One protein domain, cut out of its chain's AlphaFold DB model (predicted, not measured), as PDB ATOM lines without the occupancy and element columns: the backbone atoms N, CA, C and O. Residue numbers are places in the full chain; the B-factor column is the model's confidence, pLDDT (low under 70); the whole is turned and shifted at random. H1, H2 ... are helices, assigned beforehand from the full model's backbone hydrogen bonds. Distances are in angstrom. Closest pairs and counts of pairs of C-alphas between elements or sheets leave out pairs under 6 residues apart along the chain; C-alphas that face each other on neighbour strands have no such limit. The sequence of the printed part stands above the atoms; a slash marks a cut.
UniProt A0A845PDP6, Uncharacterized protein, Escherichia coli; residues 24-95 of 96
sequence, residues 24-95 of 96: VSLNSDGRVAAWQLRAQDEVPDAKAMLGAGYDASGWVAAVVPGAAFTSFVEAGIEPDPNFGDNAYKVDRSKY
ATOM      1  N   VAL A  24     -19.913  38.810 -23.326       86.88
ATOM      2  CA  VAL A  24     -19.158  37.651 -23.802       86.88
ATOM      3  C   VAL A  24     -18.003  37.418 -22.838       86.88
ATOM      4  O   VAL A  24     -17.125  38.266 -22.691       86.88
ATOM      5  N   SER A  25     -18.034  36.289 -22.135       89.69
ATOM      6  CA  SER A  25     -16.913  35.869 -21.296       89.69
ATOM      7  C   SER A  25     -15.817  35.268 -22.170       89.69
ATOM      8  O   SER A  25     -16.104  34.439 -23.030       89.69
ATOM      9  N   LEU A  26     -14.569  35.661 -21.921       93.00
ATOM     10  CA  LEU A  26     -13.389  35.007 -22.492       93.00
ATOM     11  C   LEU A  26     -12.784  33.976 -21.537       93.00
ATOM     12  O   LEU A  26     -11.742  33.405 -21.840       93.00
ATOM     13  N   ASN A  27     -13.405  33.746 -20.386       95.06
ATOM     14  CA  ASN A  27     -12.965  32.719 -19.459       95.06
ATOM     15  C   ASN A  27     -13.169  31.322 -20.062       95.06
ATOM     16  O   ASN A  27     -14.064  31.105 -20.887       95.06
ATOM     17  N   SER A  28     -12.391  30.355 -19.585       93.25
ATOM     18  CA  SER A  28     -12.483  28.965 -20.034       93.25
ATOM     19  C   SER A  28     -13.852  28.330 -19.722       93.25
ATOM     20  O   SER A  28     -14.298  27.456 -20.464       93.25
ATOM     21  N   ASP A  29     -14.568  28.798 -18.690       87.81
ATOM     22  CA  ASP A  29     -15.924  28.338 -18.332       87.81
ATOM     23  C   ASP A  29     -17.012  28.812 -19.315       87.81
ATOM     24  O   ASP A  29     -18.014  28.126 -19.518       87.81
ATOM     25  N   GLY A  30     -16.791  29.950 -19.977       82.06
ATOM     26  CA  GLY A  30     -17.684  30.507 -20.991       82.06
ATOM     27  C   GLY A  30     -17.629  29.761 -22.324       82.06
ATOM     28  O   GLY A  30     -18.539  29.910 -23.135       82.06
ATOM     29  N   ARG A  31     -16.576  28.960 -22.558       79.38
ATOM     30  CA  ARG A  31     -16.340  28.133 -23.763       79.38
ATOM     31  C   ARG A  31     -16.384  28.886 -25.102       79.38
ATOM     32  O   ARG A  31     -16.467  28.256 -26.151       79.38
ATOM     33  N   VAL A  32     -16.315  30.220 -25.078       86.31
ATOM     34  CA  VAL A  32     -16.263  31.069 -26.281       86.31
ATOM     35  C   VAL A  32     -14.846  31.136 -26.854       86.31
ATOM     36  O   VAL A  32     -14.677  31.230 -28.066       86.31
ATOM     37  N   ALA A  33     -13.831  31.062 -25.993       89.00
ATOM     38  CA  ALA A  33     -12.424  31.046 -26.372       89.00
ATOM     39  C   ALA A  33     -11.775  29.729 -25.930       89.00
ATOM     40  O   ALA A  33     -11.960  29.287 -24.795       89.00
ATOM     41  N   ALA A  34     -11.003  29.118 -26.828       91.38
ATOM     42  CA  ALA A  34     -10.159  27.965 -26.532       91.38
ATOM     43  C   ALA A  34      -8.718  28.455 -26.372       91.38
ATOM     44  O   ALA A  34      -7.946  28.473 -27.328       91.38
ATOM     45  N   TRP A  35      -8.384  28.932 -25.176       95.50
ATOM     46  CA  TRP A  35      -7.034  29.408 -24.895       95.50
ATOM     47  C   TRP A  35      -6.047  28.248 -24.879       95.50
ATOM     48  O   TRP A  35      -6.331  27.177 -24.341       95.50
ATOM     49  N   GLN A  36      -4.872  28.484 -25.449       95.69
ATOM     50  CA  GLN A  36      -3.778  27.525 -25.487       95.69
ATOM     51  C   GLN A  36      -2.460  28.235 -25.181       95.69
ATOM     52  O   GLN A  36      -2.351  29.451 -25.349       95.69
ATOM     53  N   LEU A  37      -1.463  27.478 -24.730       93.88
ATOM     54  CA  LEU A  37      -0.140  27.983 -24.387       93.88
ATOM     55  C   LEU A  37       0.974  27.060 -24.894       93.88
ATOM     56  O   LEU A  37       0.796  25.846 -25.040       93.88
ATOM     57  N   ARG A  38       2.134  27.667 -25.135       93.31
ATOM     58  CA  ARG A  38       3.390  27.028 -25.536       93.31
ATOM     59  C   ARG A  38       4.551  27.857 -24.992       93.31
ATOM     60  O   ARG A  38       4.393  29.068 -24.822       93.31
ATOM     61  N   ALA A  39       5.686  27.221 -24.709       90.88
ATOM     62  CA  ALA A  39       6.895  27.952 -24.354       90.88
ATOM     63  C   ALA A  39       7.368  28.793 -25.551       90.88
ATOM     64  O   ALA A  39       7.212  28.393 -26.706       90.88
ATOM     65  N   GLN A  40       7.887  29.993 -25.286       89.19
ATOM     66  CA  GLN A  40       8.215  30.956 -26.341       89.19
ATOM     67  C   GLN A  40       9.344  30.460 -27.256       89.19
ATOM     68  O   GLN A  40       9.310  30.706 -28.460       89.19
ATOM     69  N   ASP A  41      10.330  29.768 -26.695       90.25
ATOM     70  CA  ASP A  41      11.459  29.162 -27.407       90.25
ATOM     71  C   ASP A  41      11.043  28.005 -28.332       90.25
ATOM     72  O   ASP A  41      11.742  27.694 -29.296       90.25
ATOM     73  N   GLU A  42       9.871  27.419 -28.097       91.12
ATOM     74  CA  GLU A  42       9.269  26.391 -28.944       91.12
ATOM     75  C   GLU A  42       8.377  26.964 -30.059       91.12
ATOM     76  O   GLU A  42       7.814  26.194 -30.839       91.12
ATOM     77  N   VAL A  43       8.232  28.293 -30.158       94.12
ATOM     78  CA  VAL A  43       7.484  28.975 -31.228       94.12
ATOM     79  C   VAL A  43       8.473  29.592 -32.227       94.12
ATOM     80  O   VAL A  43       8.992  30.681 -31.983       94.12
ATOM     81  N   PRO A  44       8.725  28.952 -33.388       90.56
ATOM     82  CA  PRO A  44       9.785  29.386 -34.304       90.56
ATOM     83  C   PRO A  44       9.522  30.747 -34.959       90.56
ATOM     84  O   PRO A  44      10.457  31.487 -35.254       90.56
ATOM     85  N   ASP A  45       8.248  31.073 -35.205       92.81
ATOM     86  CA  ASP A  45       7.824  32.332 -35.817       92.81
ATOM     87  C   ASP A  45       6.656  32.941 -35.031       92.81
ATOM     88  O   ASP A  45       5.475  32.690 -35.293       92.81
ATOM     89  N   ALA A  46       7.003  33.785 -34.057       91.62
ATOM     90  CA  ALA A  46       6.034  34.507 -33.239       91.62
ATOM     91  C   ALA A  46       5.161  35.473 -34.058       91.62
ATOM     92  O   ALA A  46       4.053  35.800 -33.638       91.62
ATOM     93  N   LYS A  47       5.621  35.940 -35.226       93.62
ATOM     94  CA  LYS A  47       4.828  36.829 -36.080       93.62
ATOM     95  C   LYS A  47       3.761  36.040 -36.831       93.62
ATOM     96  O   LYS A  47       2.627  36.507 -36.921       93.62
ATOM     97  N   ALA A  48       4.101  34.853 -37.331       93.81
ATOM     98  CA  ALA A  48       3.139  33.945 -37.951       93.81
ATOM     99  C   ALA A  48       2.060  33.485 -36.958       93.81
ATOM    100  O   ALA A  48       0.891  33.414 -37.334       93.81
ATOM    101  N   MET A  49       2.426  33.261 -35.689       94.38
ATOM    102  CA  MET A  49       1.501  32.890 -34.605       94.38
ATOM    103  C   MET A  49       0.336  33.880 -34.423       94.38
ATOM    104  O   MET A  49      -0.762  33.483 -34.049       94.38
ATOM    105  N   LEU A  50       0.542  35.168 -34.714       92.81
ATOM    106  CA  LEU A  50      -0.501  36.199 -34.593       92.81
ATOM    107  C   LEU A  50      -1.553  36.138 -35.716       92.81
ATOM    108  O   LEU A  50      -2.554  36.856 -35.664       92.81
ATOM    109  N   GLY A  51      -1.320  35.330 -36.752       94.31
ATOM    110  CA  GLY A  51      -2.233  35.158 -37.874       94.31
ATOM    111  C   GLY A  51      -3.460  34.321 -37.512       94.31
ATOM    112  O   GLY A  51      -3.379  33.327 -36.793       94.31
ATOM    113  N   ALA A  52      -4.617  34.690 -38.065       93.31
ATOM    114  CA  ALA A  52      -5.806  33.852 -37.974       93.31
ATOM    115  C   ALA A  52      -5.555  32.486 -38.639       93.31
ATOM    116  O   ALA A  52      -5.000  32.419 -39.735       93.31
ATOM    117  N   GLY A  53      -5.995  31.407 -37.987       91.56
ATOM    118  CA  GLY A  53      -5.823  30.044 -38.495       91.56
ATOM    119  C   GLY A  53      -4.422  29.456 -38.306       91.56
ATOM    120  O   GLY A  53      -4.127  28.438 -38.926       91.56
ATOM    121  N   TYR A  54      -3.567  30.069 -37.478       94.06
ATOM    122  CA  TYR A  54      -2.307  29.455 -37.064       94.06
ATOM    123  C   TYR A  54      -2.551  28.075 -36.433       94.06
ATOM    124  O   TYR A  54      -3.458  27.908 -35.612       94.06
ATOM    125  N   ASP A  55      -1.743  27.090 -36.820       93.44
ATOM    126  CA  ASP A  55      -1.840  25.733 -36.289       93.44
ATOM    127  C   ASP A  55      -1.197  25.660 -34.898       93.44
ATOM    128  O   ASP A  55       0.019  25.552 -34.752       93.44
ATOM    129  N   ALA A  56      -2.041  25.728 -33.869       93.94
ATOM    130  CA  ALA A  56      -1.670  25.525 -32.471       93.94
ATOM    131  C   ALA A  56      -1.941  24.079 -32.001       93.94
ATOM    132  O   ALA A  56      -2.184  23.828 -30.814       93.94
ATOM    133  N   SER A  57      -1.965  23.102 -32.913       93.75
ATOM    134  CA  SER A  57      -2.106  21.698 -32.531       93.75
ATOM    135  C   SER A  57      -0.965  21.261 -31.604       93.75
ATOM    136  O   SER A  57       0.188  21.671 -31.727       93.75
ATOM    137  N   GLY A  58      -1.307  20.465 -30.589       93.44
ATOM    138  CA  GLY A  58      -0.348  20.022 -29.573       93.44
ATOM    139  C   GLY A  58       0.067  21.092 -28.553       93.44
ATOM    140  O   GLY A  58       0.903  20.808 -27.696       93.44
ATOM    141  N   TRP A  59      -0.496  22.302 -28.605       96.19
ATOM    142  CA  TRP A  59      -0.341  23.283 -27.530       96.19
ATOM    143  C   TRP A  59      -1.204  22.899 -26.330       96.19
ATOM    144  O   TRP A  59      -2.281  22.316 -26.477       96.19
ATOM    145  N   VAL A  60      -0.742  23.256 -25.136       97.00
ATOM    146  CA  VAL A  60      -1.428  22.929 -23.884       97.00
ATOM    147  C   VAL A  60      -2.672  23.799 -23.750       97.00
ATOM    148  O   VAL A  60      -2.618  24.996 -24.021       97.00
ATOM    149  N   ALA A  61      -3.797  23.216 -23.335       96.19
ATOM    150  CA  ALA A  61      -5.002  23.985 -23.038       96.19
ATOM    151  C   ALA A  61      -4.758  24.906 -21.830       96.19
ATOM    152  O   ALA A  61      -4.294  24.458 -20.784       96.19
ATOM    153  N   ALA A  62      -5.073  26.192 -21.973       96.94
ATOM    154  CA  ALA A  62      -4.863  27.190 -20.933       96.94
ATOM    155  C   ALA A  62      -6.147  27.467 -20.137       96.94
ATOM    156  O   ALA A  62      -7.260  27.482 -20.677       96.94
ATOM    157  N   VAL A  63      -5.983  27.745 -18.843       96.44
ATOM    158  CA  VAL A  63      -7.073  28.144 -17.948       96.44
ATOM    159  C   VAL A  63      -7.089  29.663 -17.803       96.44
ATOM    160  O   VAL A  63      -6.106  30.266 -17.376       96.44
ATOM    161  N   VAL A  64      -8.219  30.286 -18.151       95.81
ATOM    162  CA  VAL A  64      -8.445  31.731 -18.045       95.81
ATOM    163  C   VAL A  64      -9.696  32.002 -17.196       95.81
ATOM    164  O   VAL A  64     -10.766  31.488 -17.528       95.81
ATOM    165  N   PRO A  65      -9.609  32.836 -16.142       95.44
ATOM    166  CA  PRO A  65      -8.382  33.422 -15.596       95.44
ATOM    167  C   PRO A  65      -7.501  32.359 -14.915       95.44
ATOM    168  O   PRO A  65      -8.011  31.419 -14.314       95.44
ATOM    169  N   GLY A  66      -6.181  32.528 -14.987       95.06
ATOM    170  CA  GLY A  66      -5.224  31.585 -14.410       95.06
ATOM    171  C   GLY A  66      -3.774  31.972 -14.692       95.06
ATOM    172  O   GLY A  66      -3.501  33.029 -15.263       95.06
ATOM    173  N   ALA A  67      -2.847  31.111 -14.275       94.88
ATOM    174  CA  ALA A  67      -1.424  31.216 -14.579       94.88
ATOM    175  C   ALA A  67      -0.990  30.113 -15.562       94.88
ATOM    176  O   ALA A  67      -1.668  29.092 -15.730       94.88
ATOM    177  N   ALA A  68       0.178  30.287 -16.188       94.69
ATOM    178  CA  ALA A  68       0.762  29.252 -17.042       94.69
ATOM    179  C   ALA A  68       0.996  27.954 -16.248       94.69
ATOM    180  O   ALA A  68       0.532  26.894 -16.659       94.69
ATOM    181  N   PHE A  69       1.606  28.052 -15.060       95.12
ATOM    182  CA  PHE A  69       1.862  26.901 -14.188       95.12
ATOM    183  C   PHE A  69       0.583  26.131 -13.832       95.12
ATOM    184  O   PHE A  69       0.527  24.921 -14.019       95.12
ATOM    185  N   THR A  70      -0.482  26.823 -13.406       95.44
ATOM    186  CA  THR A  70      -1.757  26.161 -13.076       95.44
ATOM    187  C   THR A  70      -2.349  25.441 -14.284       95.44
ATOM    188  O   THR A  70      -2.892  24.358 -14.136       95.44
ATOM    189  N   SER A  71      -2.193  25.992 -15.489       96.69
ATOM    190  CA  SER A  71      -2.658  25.333 -16.714       96.69
ATOM    191  C   SER A  71      -1.884  24.041 -17.012       96.69
ATOM    192  O   SER A  71      -2.480  23.058 -17.440       96.69
ATOM    193  N   PHE A  72      -0.573  24.000 -16.742       95.81
ATOM    194  CA  PHE A  72       0.214  22.768 -16.865       95.81
ATOM    195  C   PHE A  72      -0.145  21.720 -15.804       95.81
ATOM    196  O   PHE A  72      -0.134  20.530 -16.116       95.81
ATOM    197  N   VAL A  73      -0.493  22.142 -14.583       96.62
ATOM    198  CA  VAL A  73      -0.997  21.237 -13.532       96.62
ATOM    199  C   VAL A  73      -2.340  20.627 -13.942       96.62
ATOM    200  O   VAL A  73      -2.498  19.411 -13.902       96.62
ATOM    201  N   GLU A  74      -3.284  21.440 -14.423       96.25
ATOM    202  CA  GLU A  74      -4.592  20.969 -14.914       96.25
ATOM    203  C   GLU A  74      -4.465  20.043 -16.136       96.25
ATOM    204  O   GLU A  74      -5.250  19.113 -16.311       96.25
ATOM    205  N   ALA A  75      -3.440  20.252 -16.968       95.44
ATOM    206  CA  ALA A  75      -3.101  19.359 -18.074       95.44
ATOM    207  C   ALA A  75      -2.385  18.064 -17.634       95.44
ATOM    208  O   ALA A  75      -2.117  17.205 -18.476       95.44
ATOM    209  N   GLY A  76      -2.050  17.918 -16.348       95.56
ATOM    210  CA  GLY A  76      -1.317  16.774 -15.801       95.56
ATOM    211  C   GLY A  76       0.163  16.716 -16.199       95.56
ATOM    212  O   GLY A  76       0.786  15.665 -16.070       95.56
ATOM    213  N   ILE A  77       0.717  17.820 -16.710       94.00
ATOM    214  CA  ILE A  77       2.130  17.935 -17.102       94.00
ATOM    215  C   ILE A  77       2.994  18.204 -15.873       94.00
ATOM    216  O   ILE A  77       4.043  17.583 -15.706       94.00
ATOM    217  N   GLU A  78       2.543  19.116 -15.014       96.06
ATOM    218  CA  GLU A  78       3.165  19.367 -13.718       96.06
ATOM    219  C   GLU A  78       2.357  18.678 -12.609       96.06
ATOM    220  O   GLU A  78       1.127  18.611 -12.686       96.06
ATOM    221  N   PRO A  79       3.016  18.147 -11.570       96.56
ATOM    222  CA  PRO A  79       2.320  17.521 -10.455       96.56
ATOM    223  C   PRO A  79       1.604  18.566  -9.584       96.56
ATOM    224  O   PRO A  79       2.019  19.724  -9.529       96.56
ATOM    225  N   ASP A  80       0.564  18.152  -8.847       96.88
ATOM    226  CA  ASP A  80      -0.129  19.040  -7.900       96.88
ATOM    227  C   ASP A  80       0.875  19.584  -6.866       96.88
ATOM    228  O   ASP A  80       1.424  18.796  -6.081       96.88
ATOM    229  N   PRO A  81       1.124  20.909  -6.839       96.25
ATOM    230  CA  PRO A  81       2.088  21.510  -5.925       96.25
ATOM    231  C   PRO A  81       1.662  21.389  -4.457       96.25
ATOM    232  O   PRO A  81       2.512  21.477  -3.576       96.25
ATOM    233  N   ASN A  82       0.371  21.174  -4.178       96.81
ATOM    234  CA  ASN A  82      -0.157  21.043  -2.819       96.81
ATOM    235  C   ASN A  82       0.032  19.633  -2.238       96.81
ATOM    236  O   ASN A  82      -0.298  19.400  -1.074       96.81
ATOM    237  N   PHE A  83       0.549  18.685  -3.026       97.69
ATOM    238  CA  PHE A  83       0.801  17.322  -2.583       97.69
ATOM    239  C   PHE A  83       2.279  17.105  -2.236       97.69
ATOM    240  O   PHE A  83       3.160  17.155  -3.095       97.69
ATOM    241  N   GLY A  84       2.549  16.805  -0.963       96.88
ATOM    242  CA  GLY A  84       3.893  16.478  -0.486       96.88
ATOM    243  C   GLY A  84       4.897  17.608  -0.728       96.88
ATOM    244  O   GLY A  84       4.686  18.740  -0.307       96.88
ATOM    245  N   ASP A  85       6.005  17.281  -1.387       97.12
ATOM    246  CA  ASP A  85       7.110  18.185  -1.716       97.12
ATOM    247  C   ASP A  85       7.154  18.570  -3.207       97.12
ATOM    248  O   ASP A  85       8.155  19.118  -3.674       97.12
ATOM    249  N   ASN A  86       6.079  18.314  -3.963       97.00
ATOM    250  CA  ASN A  86       6.012  18.576  -5.405       97.00
ATOM    251  C   ASN A  86       6.333  20.030  -5.767       97.00
ATOM    252  O   ASN A  86       7.053  20.264  -6.734       97.00
ATOM    253  N   ALA A  87       5.883  20.999  -4.962       93.88
ATOM    254  CA  ALA A  87       6.177  22.417  -5.177       93.88
ATOM    255  C   ALA A  87       7.685  22.735  -5.257       93.88
ATOM    256  O   ALA A  87       8.071  23.695  -5.918       93.88
ATOM    257  N   TYR A  88       8.542  21.932  -4.616       94.44
ATOM    258  CA  TYR A  88       9.999  22.121  -4.607       94.44
ATOM    259  C   TYR A  88      10.733  21.299  -5.673       94.44
ATOM    260  O   TYR A  88      11.944  21.442  -5.827       94.44
ATOM    261  N   LYS A  89      10.017  20.427  -6.389       94.25
ATOM    262  CA  LYS A  89      10.558  19.558  -7.445       94.25
ATOM    263  C   LYS A  89      10.355  20.123  -8.848       94.25
ATOM    264  O   LYS A  89      10.894  19.567  -9.800       94.25
ATOM    265  N   VAL A  90       9.575  21.198  -8.969       92.69
ATOM    266  CA  VAL A  90       9.326  21.881 -10.238       92.69
ATOM    267  C   VAL A  90      10.636  22.446 -10.779       92.69
ATOM    268  O   VAL A  90      11.372  23.140 -10.074       92.69
ATOM    269  N   ASP A  91      10.899  22.188 -12.057       92.25
ATOM    270  CA  ASP A  91      11.965  22.871 -12.778       92.25
ATOM    271  C   ASP A  91      11.544  24.315 -13.048       92.25
ATOM    272  O   ASP A  91      10.789  24.617 -13.975       92.25
ATOM    273  N   ARG A  92      12.036  25.213 -12.197       88.00
ATOM    274  CA  ARG A  92      11.729  26.638 -12.263       88.00
ATOM    275  C   ARG A  92      12.153  27.273 -13.591       88.00
ATOM    276  O   ARG A  92      11.482  28.196 -14.040       88.00
ATOM    277  N   SER A  93      13.201  26.761 -14.239       88.94
ATOM    278  CA  SER A  93      13.732  27.351 -15.475       88.94
ATOM    279  C   SER A  93      12.737  27.326 -16.640       88.94
ATOM    280  O   SER A  93      12.849  28.139 -17.548       88.94
ATOM    281  N   LYS A  94      11.714  26.463 -16.583       86.25
ATOM    282  CA  LYS A  94      10.604  26.433 -17.551       86.25
ATOM    283  C   LYS A  94       9.681  27.657 -17.480       86.25
ATOM    284  O   LYS A  94       8.847  27.834 -18.368       86.25
ATOM    285  N   TYR A  95       9.754  28.433 -16.399       85.31
ATOM    286  CA  TYR A  95       8.810  29.508 -16.071       85.31
ATOM    287  C   TYR A  95       9.469  30.871 -15.828       85.31
ATOM    288  O   TYR A  95       8.737  31.837 -15.600       85.31
TER     289      TYR A  95
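Overview. This is residues 24 to 95 of the 96 residues of an uncharacterized protein of Escherichia coli (UniProt A0A845PDP6). This domain has little regular structure: a flat, loosely wound chain with the helix H2 near its middle and two open loops reaching away toward opposite ends of the long axis. One loop holds the tiny helix H1, and residues 44 to 55 stick out there; the other is formed by residues 75 to 95. The printed part has 72 residues with two named helices, H1 then H2, and no named strand; its class is all helix, with only 11 residues in named elements. It is loose, with a radius of gyration of the C-alphas of 14.1 A, and spans 42 by 31 by 16 A.

Along the chain. H2, residues 68 to 74, is 10.1 A long, from C-alpha 68 at (0.762, 29.252, -17.042) to C-alpha 74 at (-4.592, 20.969, -14.914). H1 is residues 46 to 49, beginning at (6.034, 34.507, -33.239).

Arrangement. H2 and H1 are apart. Residues 36 to 37 pair with residues 60 to 61, antiparallel. In H2 every O i to N i+4 pair is within hydrogen-bond range; H1 is too short for one.

Size, cuts and confidence. The C-alphas farthest apart, Ala 52 and Gly 84, are 42.4 A apart. The link from H1 to H2 is long, 18 residues. The printed part has no cut, and no printed residue is under 70 in pLDDT.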